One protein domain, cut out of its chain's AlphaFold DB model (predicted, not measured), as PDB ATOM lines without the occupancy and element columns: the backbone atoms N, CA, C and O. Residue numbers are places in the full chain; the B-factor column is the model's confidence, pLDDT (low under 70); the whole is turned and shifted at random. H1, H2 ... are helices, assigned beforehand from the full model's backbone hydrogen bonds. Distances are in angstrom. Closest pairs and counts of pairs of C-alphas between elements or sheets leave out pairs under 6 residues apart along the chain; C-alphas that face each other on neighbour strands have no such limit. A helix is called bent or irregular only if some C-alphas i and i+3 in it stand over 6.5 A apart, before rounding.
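What this domain is: This is residues 141 to 242 of the 335 residues of an uncharacterized protein of Sandaracinus amylolyticus (UniProt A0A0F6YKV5). Two long helices, H1 and H4, run in much the same direction at the two ends of the longest axis, and the short helices H2, H3, H5 and H6 fill the space between them. H7 packs on H1 and H2 at H1's end of the model, while at the other end H4 touches H5. The printed part has 102 residues with seven named helices, H1 to H7 in chain order, and no named strand; the class is all helix, and the packing is mostly crossed. The whole is compact, with a radius of gyration of the C-alphas of 14.1 A and spans of 43 by 30 by 20 A.

How they stand to each other: Begin with H1, residues 145 to 164, and look at its residues 152 to 160, which alone touch H6, residues 219 to 225; the closest C-alphas are those of Ala 156 and Thr 220, 5.4 A apart, and the tilt of 36 degrees, opposite ways, is only just steep. H1 also touches H7, residues 228 to 242, the same way at a shallow tilt of 33 degrees, only just short of steep; the closest C-alphas, of Ala 152 and Leu 228, are 6.8 A apart. Next, H2, residues 170 to 177, touches H7 at a steep tilt of 52 degrees, opposite ways, with the C-alphas of Gly 176 and Gln 234 closest at 5.1 A. H3, residues 179 to 185, touches no helix; its closest C-alpha to H6 is that of Leu 185, 6.1 A from that of His 225. H4, residues 188 to 203, touches H5, residues 210 to 216, with residues 193 to 197 alone, at a steep tilt of 57 degrees, opposite ways; the closest C-alphas are those of Leu 194 and Ile 216, 6.7 A apart. H5 touches H2, about perpendicular at 84 degrees, with the C-alphas of His 170 and Glu 210 closest at 5.6 A. H1 and H4 are apart. In H1 to H5 every O i to N i+4 pair is within hydrogen-bond range; in H6 it is 1 of 3, beside 3 of 4 O i to N i+3 pairs, and in H7 8 of 11.

Where its parts are: Find C-alpha 145 at (-1.193, 40.254, 50.671); from there H1 runs 28.4 A to C-alpha 164. H4 starts at C-alpha 188, (21.413, 42.534, 46.230), and is 22.3 A long. H2, H3, H5 and H6 measure 11.1, 10.1, 10.0 and 10.2 A. H7 runs 18.2 A to C-alpha 242 at (-1.610, 47.530, 21.816); it is irregular, but only just, with C-alphas 234 and 237 6.7 A apart.

The domain as a whole: The C-alphas farthest apart are those of Lys 143 and Asn 205, 46.6 A. Residues 142 to 147, of which 145 to 147 belong to H1, stand free. The link from H4 to H5 is short, the others are tight, and the printed part has no cut. The mean pLDDT of the printed part is 97.4, and no printed residue is under 70.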
ATOM      1  N   ALA A 141       1.088  44.893  48.266       95.19
ATOM      2  CA  ALA A 141       1.374  43.794  49.189       95.19
ATOM      3  C   ALA A 141       1.136  44.163  50.663       95.19
ATOM      4  O   ALA A 141       0.872  43.281  51.480       95.19
ATOM      5  N   GLN A 142       1.215  45.455  51.005       96.44
ATOM      6  CA  GLN A 142       0.987  45.946  52.367       96.44
ATOM      7  C   GLN A 142      -0.498  45.955  52.751       96.44
ATOM      8  O   GLN A 142      -0.823  45.737  53.915       96.44
ATOM      9  N   LYS A 143      -1.394  46.213  51.788       96.56
ATOM     10  CA  LYS A 143      -2.835  46.356  52.043       96.56
ATOM     11  C   LYS A 143      -3.558  45.015  51.989       96.56
ATOM     12  O   LYS A 143      -4.385  44.734  52.847       96.56
ATOM     13  N   ASP A 144      -3.261  44.212  50.971       97.06
ATOM     14  CA  ASP A 144      -3.919  42.927  50.749       97.06
ATOM     15  C   ASP A 144      -2.925  41.927  50.157       97.06
ATOM     16  O   ASP A 144      -2.754  41.804  48.941       97.06
ATOM     17  N   ARG A 145      -2.232  41.215  51.049       97.19
ATOM     18  CA  ARG A 145      -1.193  40.254  50.671       97.19
ATOM     19  C   ARG A 145      -1.744  39.107  49.824       97.19
ATOM     20  O   ARG A 145      -1.036  38.632  48.938       97.19
ATOM     21  N   ALA A 146      -2.974  38.661  50.088       97.31
ATOM     22  CA  ALA A 146      -3.581  37.545  49.371       97.31
ATOM     23  C   ALA A 146      -3.928  37.949  47.934       97.31
ATOM     24  O   ALA A 146      -3.492  37.289  46.990       97.31
ATOM     25  N   ARG A 147      -4.621  39.082  47.749       96.62
ATOM     26  CA  ARG A 147      -4.936  39.587  46.403       96.62
ATOM     27  C   ARG A 147      -3.688  39.988  45.630       96.62
ATOM     28  O   ARG A 147      -3.606  39.695  44.442       96.62
ATOM     29  N   HIS A 148      -2.699  40.590  46.294       97.50
ATOM     30  CA  HIS A 148      -1.415  40.894  45.663       97.50
ATOM     31  C   HIS A 148      -0.707  39.622  45.179       97.50
ATOM     32  O   HIS A 148      -0.165  39.614  44.079       97.50
ATOM     33  N   ALA A 149      -0.698  38.546  45.973       97.69
ATOM     34  CA  ALA A 149      -0.076  37.287  45.566       97.69
ATOM     35  C   ALA A 149      -0.748  36.701  44.314       97.69
ATOM     36  O   ALA A 149      -0.045  36.361  43.365       97.69
ATOM     37  N   ILE A 150      -2.086  36.681  44.273       97.69
ATOM     38  CA  ILE A 150      -2.863  36.221  43.107       97.69
ATOM     39  C   ILE A 150      -2.595  37.111  41.882       97.69
ATOM     40  O   ILE A 150      -2.414  36.609  40.773       97.69
ATOM     41  N   ALA A 151      -2.546  38.434  42.067       98.06
ATOM     42  CA  ALA A 151      -2.245  39.388  41.001       98.06
ATOM     43  C   ALA A 151      -0.832  39.187  40.431       98.06
ATOM     44  O   ALA A 151      -0.670  39.110  39.213       98.06
ATOM     45  N   ALA A 152       0.173  39.058  41.302       98.12
ATOM     46  CA  ALA A 152       1.561  38.829  40.913       98.12
ATOM     47  C   ALA A 152       1.726  37.491  40.178       98.12
ATOM     48  O   ALA A 152       2.365  37.443  39.129       98.12
ATOM     49  N   GLU A 153       1.110  36.421  40.688       98.12
ATOM     50  CA  GLU A 153       1.099  35.108  40.037       98.12
ATOM     51  C   GLU A 153       0.449  35.176  38.651       98.12
ATOM     52  O   GLU A 153       1.012  34.675  37.678       98.12
ATOM     53  N   HIS A 154      -0.687  35.866  38.525       98.31
ATOM     54  CA  HIS A 154      -1.362  36.013  37.241       98.31
ATOM     55  C   HIS A 154      -0.545  36.820  36.223       98.31
ATOM     56  O   HIS A 154      -0.475  36.423  35.061       98.31
ATOM     57  N   ILE A 155       0.100  37.918  36.636       98.44
ATOM     58  CA  ILE A 155       0.967  38.710  35.746       98.44
ATOM     59  C   ILE A 155       2.190  37.897  35.323       98.44
ATOM     60  O   ILE A 155       2.545  37.915  34.144       98.44
ATOM     61  N   ALA A 156       2.806  37.148  36.243       98.38
ATOM     62  CA  ALA A 156       3.909  36.259  35.886       98.38
ATOM     63  C   ALA A 156       3.473  35.225  34.849       98.38
ATOM     64  O   ALA A 156       4.120  35.090  33.814       98.38
ATOM     65  N   PHE A 157       2.327  34.577  35.078       98.31
ATOM     66  CA  PHE A 157       1.762  33.627  34.130       98.31
ATOM     67  C   PHE A 157       1.495  34.261  32.758       98.31
ATOM     68  O   PHE A 157       1.815  33.661  31.733       98.31
ATOM     69  N   MET A 158       0.940  35.479  32.716       98.44
ATOM     70  CA  MET A 158       0.722  36.209  31.463       98.44
ATOM     71  C   MET A 158       2.035  36.443  30.713       98.44
ATOM     72  O   MET A 158       2.115  36.144  29.524       98.44
ATOM     73  N   LEU A 159       3.075  36.932  31.384       98.44
ATOM     74  CA  LEU A 159       4.368  37.193  30.748       98.44
ATOM     75  C   LEU A 159       5.047  35.904  30.265       98.44
ATOM     76  O   LEU A 159       5.522  35.857  29.128       98.44
ATOM     77  N   ASP A 160       5.033  34.843  31.077       98.06
ATOM     78  CA  ASP A 160       5.575  33.534  30.695       98.06
ATOM     79  C   ASP A 160       4.845  32.981  29.462       98.06
ATOM     80  O   ASP A 160       5.472  32.545  28.492       98.06
ATOM     81  N   ARG A 161       3.506  33.045  29.449       98.00
ATOM     82  CA  ARG A 161       2.708  32.615  28.295       98.00
ATOM     83  C   ARG A 161       2.947  33.473  27.067       98.00
ATOM     84  O   ARG A 161       3.058  32.916  25.980       98.00
ATOM     85  N   ALA A 162       3.071  34.787  27.220       98.25
ATOM     86  CA  ALA A 162       3.349  35.685  26.108       98.25
ATOM     87  C   ALA A 162       4.711  35.394  25.451       98.25
ATOM     88  O   ALA A 162       4.816  35.483  24.229       98.25
ATOM     89  N   LEU A 163       5.725  34.977  26.221       97.94
ATOM     90  CA  LEU A 163       6.998  34.495  25.669       97.94
ATOM     91  C   LEU A 163       6.836  33.167  24.914       97.94
ATOM     92  O   LEU A 163       7.358  33.019  23.808       97.94
ATOM     93  N   VAL A 164       6.112  32.199  25.489       97.56
ATOM     94  CA  VAL A 164       5.894  30.875  24.870       97.56
ATOM     95  C   VAL A 164       5.082  30.983  23.579       97.56
ATOM     96  O   VAL A 164       5.417  30.345  22.582       97.56
ATOM     97  N   ASP A 165       4.038  31.810  23.583       97.88
ATOM     98  CA  ASP A 165       3.170  32.046  22.431       97.88
ATOM     99  C   ASP A 165       3.739  33.076  21.440       97.88
ATOM    100  O   ASP A 165       3.099  33.350  20.425       97.88
ATOM    101  N   GLN A 166       4.958  33.576  21.687       97.81
ATOM    102  CA  GLN A 166       5.709  34.493  20.818       97.81
ATOM    103  C   GLN A 166       5.038  35.864  20.617       97.81
ATOM    104  O   GLN A 166       5.225  36.505  19.586       97.81
ATOM    105  N   LEU A 167       4.266  36.334  21.602       98.00
ATOM    106  CA  LEU A 167       3.750  37.708  21.632       98.00
ATOM    107  C   LEU A 167       4.804  38.696  22.131       98.00
ATOM    108  O   LEU A 167       4.763  39.863  21.751       98.00
ATOM    109  N   LEU A 168       5.709  38.224  22.992       98.12
ATOM    110  CA  LEU A 168       6.822  38.987  23.542       98.12
ATOM    111  C   LEU A 168       8.148  38.301  23.250       98.12
ATOM    112  O   LEU A 168       8.247  37.072  23.185       98.12
ATOM    113  N   THR A 169       9.199  39.108  23.174       98.25
ATOM    114  CA  THR A 169      10.578  38.642  23.260       98.25
ATOM    115  C   THR A 169      11.157  38.919  24.649       98.25
ATOM    116  O   THR A 169      10.673  39.765  25.399       98.25
ATOM    117  N   HIS A 170      12.248  38.230  24.998       98.06
ATOM    118  CA  HIS A 170      12.975  38.487  26.251       98.06
ATOM    119  C   HIS A 170      13.478  39.940  26.315       98.06
ATOM    120  O   HIS A 170      13.554  40.530  27.390       98.06
ATOM    121  N   ARG A 171      13.781  40.521  25.147       97.88
ATOM    122  CA  ARG A 171      14.214  41.906  24.995       97.88
ATOM    123  C   ARG A 171      13.105  42.896  25.342       97.88
ATOM    124  O   ARG A 171      13.383  43.837  26.070       97.88
ATOM    125  N   ASP A 172      11.866  42.656  24.910       98.25
ATOM    126  CA  ASP A 172      10.734  43.549  25.217       98.25
ATOM    127  C   ASP A 172      10.509  43.699  26.728       98.25
ATOM    128  O   ASP A 172      10.219  44.794  27.209       98.25
ATOM    129  N   ILE A 173      10.697  42.615  27.489       97.88
ATOM    130  CA  ILE A 173      10.565  42.619  28.953       97.88
ATOM    131  C   ILE A 173      11.681  43.450  29.596       97.88
ATOM    132  O   ILE A 173      11.409  44.301  30.444       97.88
ATOM    133  N   VAL A 174      12.937  43.225  29.195       97.31
ATOM    134  CA  VAL A 174      14.088  43.956  29.753       97.31
ATOM    135  C   VAL A 174      14.055  45.432  29.355       97.31
ATOM    136  O   VAL A 174      14.355  46.285  30.188       97.31
ATOM    137  N   GLU A 175      13.657  45.753  28.123       97.69
ATOM    138  CA  GLU A 175      13.485  47.136  27.669       97.69
ATOM    139  C   GLU A 175      12.346  47.845  28.405       97.69
ATOM    140  O   GLU A 175      12.535  48.979  28.835       97.69
ATOM    141  N   GLY A 176      11.194  47.191  28.591       97.25
ATOM    142  CA  GLY A 176      10.058  47.797  29.293       97.25
ATOM    143  C   GLY A 176      10.313  48.007  30.788       97.25
ATOM    144  O   GLY A 176       9.916  49.023  31.353       97.25
ATOM    145  N   ILE A 177      11.031  47.094  31.447       96.88
ATOM    146  CA  ILE A 177      11.412  47.294  32.853       96.88
ATOM    147  C   ILE A 177      12.573  48.287  32.966       96.88
ATOM    148  O   ILE A 177      12.575  49.101  33.885       96.88
ATOM    149  N   THR A 178      13.509  48.277  32.014       96.81
ATOM    150  CA  THR A 178      14.815  48.960  32.019       96.81
ATOM    151  C   THR A 178      15.833  48.365  33.001       96.81
ATOM    152  O   THR A 178      15.514  47.970  34.124       96.81
ATOM    153  N   VAL A 179      17.109  48.344  32.600       95.06
ATOM    154  CA  VAL A 179      18.219  47.846  33.438       95.06
ATOM    155  C   VAL A 179      18.411  48.708  34.687       95.06
ATOM    156  O   VAL A 179      18.689  48.184  35.764       95.06
ATOM    157  N   THR A 180      18.213  50.024  34.566       96.62
ATOM    158  CA  THR A 180      18.306  50.961  35.690       96.62
ATOM    159  C   THR A 180      17.319  50.585  36.789       96.62
ATOM    160  O   THR A 180      17.729  50.380  37.930       96.62
ATOM    161  N   ARG A 181      16.041  50.369  36.451       95.94
ATOM    162  CA  ARG A 181      15.045  49.955  37.448       95.94
ATOM    163  C   ARG A 181      15.290  48.566  38.010       95.94
ATOM    164  O   ARG A 181      15.100  48.378  39.209       95.94
ATOM    165  N   LEU A 182      15.750  47.615  37.194       96.00
ATOM    166  CA  LEU A 182      16.158  46.303  37.705       96.00
ATOM    167  C   LEU A 182      17.226  46.447  38.796       96.00
ATOM    168  O   LEU A 182      17.109  45.817  39.841       96.00
ATOM    169  N   SER A 183      18.223  47.312  38.595       96.62
ATOM    170  CA  SER A 183      19.291  47.530  39.580       96.62
ATOM    171  C   SER A 183      18.832  48.215  40.872       96.62
ATOM    172  O   SER A 183      19.433  47.997  41.920       96.62
ATOM    173  N   GLU A 184      17.769  49.018  40.814       97.56
ATOM    174  CA  GLU A 184      17.221  49.728  41.974       97.56
ATOM    175  C   GLU A 184      16.276  48.860  42.813       97.56
ATOM    176  O   GLU A 184      16.236  48.995  44.035       97.56
ATOM    177  N   LEU A 185      15.493  47.999  42.157       97.19
ATOM    178  CA  LEU A 185      14.403  47.254  42.792       97.19
ATOM    179  C   LEU A 185      14.778  45.814  43.151       97.19
ATOM    180  O   LEU A 185      14.179  45.236  44.061       97.19
ATOM    181  N   LEU A 186      15.745  45.210  42.453       96.94
ATOM    182  CA  LEU A 186      16.145  43.841  42.752       96.94
ATOM    183  C   LEU A 186      16.953  43.762  44.053       96.94
ATOM    184  O   LEU A 186      17.822  44.599  44.310       96.94
ATOM    185  N   PRO A 187      16.739  42.710  44.862       97.56
ATOM    186  CA  PRO A 187      17.594  42.432  45.999       97.56
ATOM    187  C   PRO A 187      19.051  42.259  45.572       97.56
ATOM    188  O   PRO A 187      19.355  41.678  44.528       97.56
ATOM    189  N   ARG A 188      19.969  42.675  46.448       97.44
ATOM    190  CA  ARG A 188      21.413  42.534  46.230       97.44
ATOM    191  C   ARG A 188      21.828  41.095  45.896       97.44
ATOM    192  O   ARG A 188      22.708  40.909  45.068       97.44
ATOM    193  N   THR A 189      21.176  40.097  46.492       97.44
ATOM    194  CA  THR A 189      21.436  38.674  46.219       97.44
ATOM    195  C   THR A 189      21.174  38.302  44.759       97.44
ATOM    196  O   THR A 189      21.999  37.637  44.142       97.44
ATOM    197  N   GLU A 190      20.068  38.776  44.183       97.00
ATOM    198  CA  GLU A 190      19.715  38.526  42.779       97.00
ATOM    199  C   GLU A 190      20.667  39.272  41.833       97.00
ATOM    200  O   GLU A 190      21.124  38.717  40.833       97.00
ATOM    201  N   LEU A 191      21.050  40.506  42.181       97.19
ATOM    202  CA  LEU A 191      22.029  41.285  41.414       97.19
ATOM    203  C   LEU A 191      23.421  40.642  41.417       97.19
ATOM    204  O   LEU A 191      24.085  40.605  40.381       97.19
ATOM    205  N   GLU A 192      23.864  40.106  42.556       97.62
ATOM    206  CA  GLU A 192      25.128  39.371  42.663       97.62
ATOM    207  C   GLU A 192      25.104  38.095  41.812       97.62
ATOM    208  O   GLU A 192      26.082  37.805  41.119       97.62
ATOM    209  N   MET A 193      23.977  37.373  41.786       97.56
ATOM    210  CA  MET A 193      23.794  36.212  40.909       97.56
ATOM    211  C   MET A 193      23.850  36.594  39.425       97.56
ATOM    212  O   MET A 193      24.529  35.916  38.647       97.56
ATOM    213  N   LEU A 194      23.194  37.690  39.035       96.75
ATOM    214  CA  LEU A 194      23.238  38.210  37.667       96.75
ATOM    215  C   LEU A 194      24.657  38.624  37.261       96.75
ATOM    216  O   LEU A 194      25.115  38.247  36.181       96.75
ATOM    217  N   LEU A 195      25.383  39.331  38.131       97.25
ATOM    218  CA  LEU A 195      26.760  39.750  37.870       97.25
ATOM    219  C   LEU A 195      27.708  38.549  37.761       97.25
ATOM    220  O   LEU A 195      28.505  38.475  36.826       97.25
ATOM    221  N   ALA A 196      27.603  37.584  38.679       97.69
ATOM    222  CA  ALA A 196      28.409  36.367  38.644       97.69
ATOM    223  C   ALA A 196      28.172  35.572  37.352       97.69
ATOM    224  O   ALA A 196      29.119  35.090  36.725       97.69
ATOM    225  N   ALA A 197      26.915  35.471  36.917       97.38
ATOM    226  CA  ALA A 197      26.581  34.817  35.665       97.38
ATOM    227  C   ALA A 197      27.072  35.603  34.440       97.38
ATOM    228  O   ALA A 197      27.592  34.992  33.509       97.38
ATOM    229  N   ALA A 198      26.974  36.935  34.446       96.94
ATOM    230  CA  ALA A 198      27.503  37.776  33.375       96.94
ATOM    231  C   ALA A 198      29.025  37.625  33.231       96.94
ATOM    232  O   ALA A 198      29.520  37.444  32.118       96.94
ATOM    233  N   LEU A 199      29.765  37.597  34.346       97.88
ATOM    234  CA  LEU A 199      31.211  37.351  34.351       97.88
ATOM    235  C   LEU A 199      31.561  35.948  33.840       97.88
ATOM    236  O   LEU A 199      32.521  35.793  33.086       97.88
ATOM    237  N   LYS A 200      30.768  34.934  34.204       97.81
ATOM    238  CA  LYS A 200      30.941  33.563  33.707       97.81
ATOM    239  C   LYS A 200      30.699  33.464  32.197       97.81
ATOM    240  O   LYS A 200      31.464  32.828  31.488       97.81
ATOM    241  N   VAL A 201      29.649  34.102  31.687       97.62
ATOM    242  CA  VAL A 201      29.345  34.120  30.246       97.62
ATOM    243  C   VAL A 201      30.415  34.907  29.477       97.62
ATOM    244  O   VAL A 201      30.838  34.482  28.400       97.62
ATOM    245  N   GLY A 202      30.918  35.995  30.065       97.00
ATOM    246  CA  GLY A 202      32.028  36.778  29.525       97.00
ATOM    247  C   GLY A 202      33.346  36.003  29.470       97.00
ATOM    248  O   GLY A 202      34.052  36.089  28.466       97.00
ATOM    249  N   SER A 203      33.663  35.188  30.483       97.50
ATOM    250  CA  SER A 203      34.867  34.339  30.458       97.50
ATOM    251  C   SER A 203      34.788  33.226  29.408       97.50
ATOM    252  O   SER A 203      35.816  32.777  28.904       97.50
ATOM    253  N   GLU A 204      33.576  32.833  29.011       97.81
ATOM    254  CA  GLU A 204      33.315  31.927  27.888       97.81
ATOM    255  C   GLU A 204      33.314  32.632  26.512       97.81
ATOM    256  O   GLU A 204      33.046  31.978  25.502       97.81
ATOM    257  N   ASN A 205      33.611  33.938  26.441       96.81
ATOM    258  CA  ASN A 205      33.533  34.774  25.230       96.81
ATOM    259  C   ASN A 205      32.149  34.761  24.550       96.81
ATOM    260  O   ASN A 205      32.045  34.850  23.324       96.81
ATOM    261  N   LYS A 206      31.071  34.637  25.330       97.44
ATOM    262  CA  LYS A 206      29.692  34.703  24.828       97.44
ATOM    263  C   LYS A 206      29.056  36.046  25.206       97.44
ATOM    264  O   LYS A 206      29.376  36.593  26.260       97.44
ATOM    265  N   PRO A 207      28.143  36.592  24.385       96.56
ATOM    266  CA  PRO A 207      27.380  37.770  24.774       96.56
ATOM    267  C   PRO A 207      26.393  37.417  25.893       96.56
ATOM    268  O   PRO A 207      25.742  36.369  25.860       96.56
ATOM    269  N   PHE A 208      26.259  38.310  26.873       96.06
ATOM    270  CA  PHE A 208      25.217  38.206  27.888       96.06
ATOM    271  C   PHE A 208      23.891  38.690  27.296       96.06
ATOM    272  O   PHE A 208      23.703  39.884  27.082       96.06
ATOM    273  N   VAL A 209      23.004  37.747  26.978       97.38
ATOM    274  CA  VAL A 209      21.704  38.013  26.343       97.38
ATOM    275  C   VAL A 209      20.575  38.058  27.372       97.38
ATOM    276  O   VAL A 209      20.647  37.431  28.432       97.38
ATOM    277  N   GLU A 210      19.475  38.723  27.032       96.81
ATOM    278  CA  GLU A 210      18.296  38.903  27.892       96.81
ATOM    279  C   GLU A 210      17.650  37.566  28.272       96.81
ATOM    280  O   GLU A 210      17.112  37.403  29.366       96.81
ATOM    281  N   LYS A 211      17.772  36.555  27.401       96.94
ATOM    282  CA  LYS A 211      17.359  35.183  27.715       96.94
ATOM    283  C   LYS A 211      18.119  34.607  28.910       96.94
ATOM    284  O   LYS A 211      17.527  33.918  29.737       96.94
ATOM    285  N   THR A 212      19.417  34.884  29.013       96.88
ATOM    286  CA  THR A 212      20.237  34.433  30.140       96.88
ATOM    287  C   THR A 212      19.818  35.146  31.420       96.88
ATOM    288  O   THR A 212      19.666  34.482  32.442       96.88
ATOM    289  N   LEU A 213      19.535  36.452  31.347       96.62
ATOM    290  CA  LEU A 213      19.000  37.230  32.469       96.62
ATOM    291  C   LEU A 213      17.705  36.611  33.011       96.62
ATOM    292  O   LEU A 213      17.643  36.292  34.195       96.62
ATOM    293  N   LEU A 214      16.716  36.350  32.149       96.75
ATOM    294  CA  LEU A 214      15.433  35.763  32.568       96.75
ATOM    295  C   LEU A 214      15.535  34.285  32.986       96.75
ATOM    296  O   LEU A 214      14.654  33.777  33.670       96.75
ATOM    297  N   THR A 215      16.616  33.591  32.617       96.75
ATOM    298  CA  THR A 215      16.898  32.237  33.125       96.75
ATOM    299  C   THR A 215      17.400  32.275  34.573       96.75
ATOM    300  O   THR A 215      17.094  31.376  35.351       96.75
ATOM    301  N   ILE A 216      18.180  33.299  34.934       97.12
ATOM    302  CA  ILE A 216      18.748  33.468  36.282       97.12
ATOM    303  C   ILE A 216      17.722  34.082  37.228       97.12
ATOM    304  O   ILE A 216      17.585  33.626  38.359       97.12
ATOM    305  N   THR A 217      16.997  35.090  36.747       97.12
ATOM    306  CA  THR A 217      15.932  35.774  37.475       97.12
ATOM    307  C   THR A 217      14.618  35.531  36.730       97.12
ATOM    308  O   THR A 217      14.254  36.323  35.856       97.12
ATOM    309  N   PRO A 218      13.916  34.421  37.036       97.31
ATOM    310  CA  PRO A 218      12.644  34.094  36.407       97.31
ATOM    311  C   PRO A 218      11.623  35.219  36.554       97.31
ATOM    312  O   PRO A 218      11.664  35.999  37.510       97.31
ATOM    313  N   ILE A 219      10.644  35.251  35.651       97.94
ATOM    314  CA  ILE A 219       9.556  36.237  35.675       97.94
ATOM    315  C   ILE A 219       8.834  36.233  37.029       97.94
ATOM    316  O   ILE A 219       8.514  37.296  37.558       97.94
ATOM    317  N   THR A 220       8.652  35.060  37.638       97.56
ATOM    318  CA  THR A 220       8.064  34.914  38.979       97.56
ATOM    319  C   THR A 220       8.852  35.639  40.074       97.56
ATOM    320  O   THR A 220       8.252  36.115  41.036       97.56
ATOM    321  N   THR A 221      10.174  35.764  39.940       97.38
ATOM    322  CA  THR A 221      11.019  36.567  40.836       97.38
ATOM    323  C   THR A 221      10.900  38.054  40.506       97.38
ATOM    324  O   THR A 221      10.772  38.867  41.419       97.38
ATOM    325  N   LEU A 222      10.863  38.421  39.221       97.12
ATOM    326  CA  LEU A 222      10.719  39.819  38.795       97.12
ATOM    327  C   LEU A 222       9.431  40.461  39.329       97.12
ATOM    328  O   LEU A 222       9.497  41.512  39.965       97.12
ATOM    329  N   VAL A 223       8.279  39.801  39.161       97.44
ATOM    330  CA  VAL A 223       6.979  40.323  39.634       97.44
ATOM    331  C   VAL A 223       6.879  40.439  41.161       97.44
ATOM    332  O   VAL A 223       5.973  41.091  41.669       97.44
ATOM    333  N   ARG A 224       7.771  39.785  41.920       96.94
ATOM    334  CA  ARG A 224       7.798  39.884  43.391       96.94
ATOM    335  C   ARG A 224       8.509  41.137  43.884       96.94
ATOM    336  O   ARG A 224       8.233  41.576  44.997       96.94
ATOM    337  N   HIS A 225       9.444  41.661  43.098       97.19
ATOM    338  CA  HIS A 225      10.299  42.780  43.492       97.19
ATOM    339  C   HIS A 225       9.951  44.075  42.764       97.19
ATOM    340  O   HIS A 225      10.171  45.158  43.303       97.19
ATOM    341  N   ILE A 226       9.392  43.974  41.562       97.06
ATOM    342  CA  ILE A 226       9.007  45.124  40.752       97.06
ATOM    343  C   ILE A 226       7.512  45.402  40.963       97.06
ATOM    344  O   ILE A 226       6.721  44.456  40.935       97.06
ATOM    345  N   PRO A 227       7.109  46.672  41.152       97.62
ATOM    346  CA  PRO A 227       5.705  47.054  41.232       97.62
ATOM    347  C   PRO A 227       4.885  46.542  40.034       97.62
ATOM    348  O   PRO A 227       5.300  46.650  38.878       97.62
ATOM    349  N   LEU A 228       3.729  45.938  40.321       98.00
ATOM    350  CA  LEU A 228       2.894  45.278  39.312       98.00
ATOM    351  C   LEU A 228       2.277  46.272  38.319       98.00
ATOM    352  O   LEU A 228       2.114  45.940  37.146       98.00
ATOM    353  N   ASP A 229       1.965  47.480  38.780       98.06
ATOM    354  CA  ASP A 229       1.510  48.611  37.972       98.06
ATOM    355  C   ASP A 229       2.530  48.994  36.903       98.06
ATOM    356  O   ASP A 229       2.183  49.088  35.728       98.06
ATOM    357  N   TRP A 230       3.804  49.083  37.278       97.75
ATOM    358  CA  TRP A 230       4.878  49.368  36.338       97.75
ATOM    359  C   TRP A 230       4.988  48.295  35.251       97.75
ATOM    360  O   TRP A 230       5.055  48.611  34.064       97.75
ATOM    361  N   ILE A 231       4.980  47.013  35.633       98.06
ATOM    362  CA  ILE A 231       5.029  45.903  34.665       98.06
ATOM    363  C   ILE A 231       3.821  45.965  33.725       98.06
ATOM    364  O   ILE A 231       3.954  45.755  32.516       98.06
ATOM    365  N   TRP A 232       2.646  46.254  34.278       98.31
ATOM    366  CA  TRP A 232       1.420  46.344  33.507       98.31
ATOM    367  C   TRP A 232       1.486  47.469  32.466       98.31
ATOM    368  O   TRP A 232       1.232  47.233  31.285       98.31
ATOM    369  N   GLU A 233       1.886  48.667  32.885       97.94
ATOM    370  CA  GLU A 233       1.910  49.869  32.048       97.94
ATOM    371  C   GLU A 233       3.065  49.894  31.045       97.94
ATOM    372  O   GLU A 233       2.895  50.421  29.951       97.94
ATOM    373  N   GLN A 234       4.226  49.332  31.385       98.12
ATOM    374  CA  GLN A 234       5.420  49.418  30.533       98.12
ATOM    375  C   GLN A 234       5.630  48.189  29.645       98.12
ATOM    376  O   GLN A 234       6.289  48.278  28.607       98.12
ATOM    377  N   VAL A 235       5.089  47.029  30.034       98.19
ATOM    378  CA  VAL A 235       5.281  45.769  29.301       98.19
ATOM    379  C   VAL A 235       3.953  45.239  28.784       98.19
ATOM    380  O   VAL A 235       3.784  45.090  27.577       98.19
ATOM    381  N   VAL A 236       2.995  44.958  29.670       98.00
ATOM    382  CA  VAL A 236       1.773  44.236  29.282       98.00
ATOM    383  C   VAL A 236       0.923  45.057  28.312       98.00
ATOM    384  O   VAL A 236       0.583  44.566  27.237       98.00
ATOM    385  N   VAL A 237       0.597  46.308  28.635       97.50
ATOM    386  CA  VAL A 237      -0.258  47.132  27.766       97.50
ATOM    387  C   VAL A 237       0.430  47.460  26.433       97.50
ATOM    388  O   VAL A 237      -0.126  47.077  25.400       97.50
ATOM    389  N   PRO A 238       1.641  48.048  26.394       97.75
ATOM    390  CA  PRO A 238       2.211  48.507  25.129       97.75
ATOM    391  C   PRO A 238       2.677  47.354  24.243       97.75
ATOM    392  O   PRO A 238       2.542  47.405  23.025       97.75
ATOM    393  N   ARG A 239       3.233  46.287  24.832       97.94
ATOM    394  CA  ARG A 239       3.876  45.210  24.061       97.94
ATOM    395  C   ARG A 239       2.951  44.030  23.775       97.94
ATOM    396  O   ARG A 239       3.152  43.350  22.773       97.94
ATOM    397  N   ILE A 240       1.939  43.785  24.613       97.69
ATOM    398  CA  ILE A 240       0.939  42.729  24.379       97.69
ATOM    399  C   ILE A 240      -0.364  43.339  23.866       97.69
ATOM    400  O   ILE A 240      -0.869  42.939  22.823       97.69
ATOM    401  N   ALA A 241      -0.941  44.288  24.594       97.31
ATOM    402  CA  ALA A 241      -2.317  44.691  24.335       97.31
ATOM    403  C   ALA A 241      -2.457  45.585  23.089       97.31
ATOM    404  O   ALA A 241      -3.329  45.341  22.254       97.31
ATOM    405  N   GLU A 242      -1.588  46.584  22.939       96.56
ATOM    406  CA  GLU A 242      -1.610  47.530  21.816       96.56
ATOM    407  C   GLU A 242      -1.101  46.886  20.522       96.56
ATOM    408  O   GLU A 242      -1.817  46.870  19.522       96.56
TER     409      GLU A 242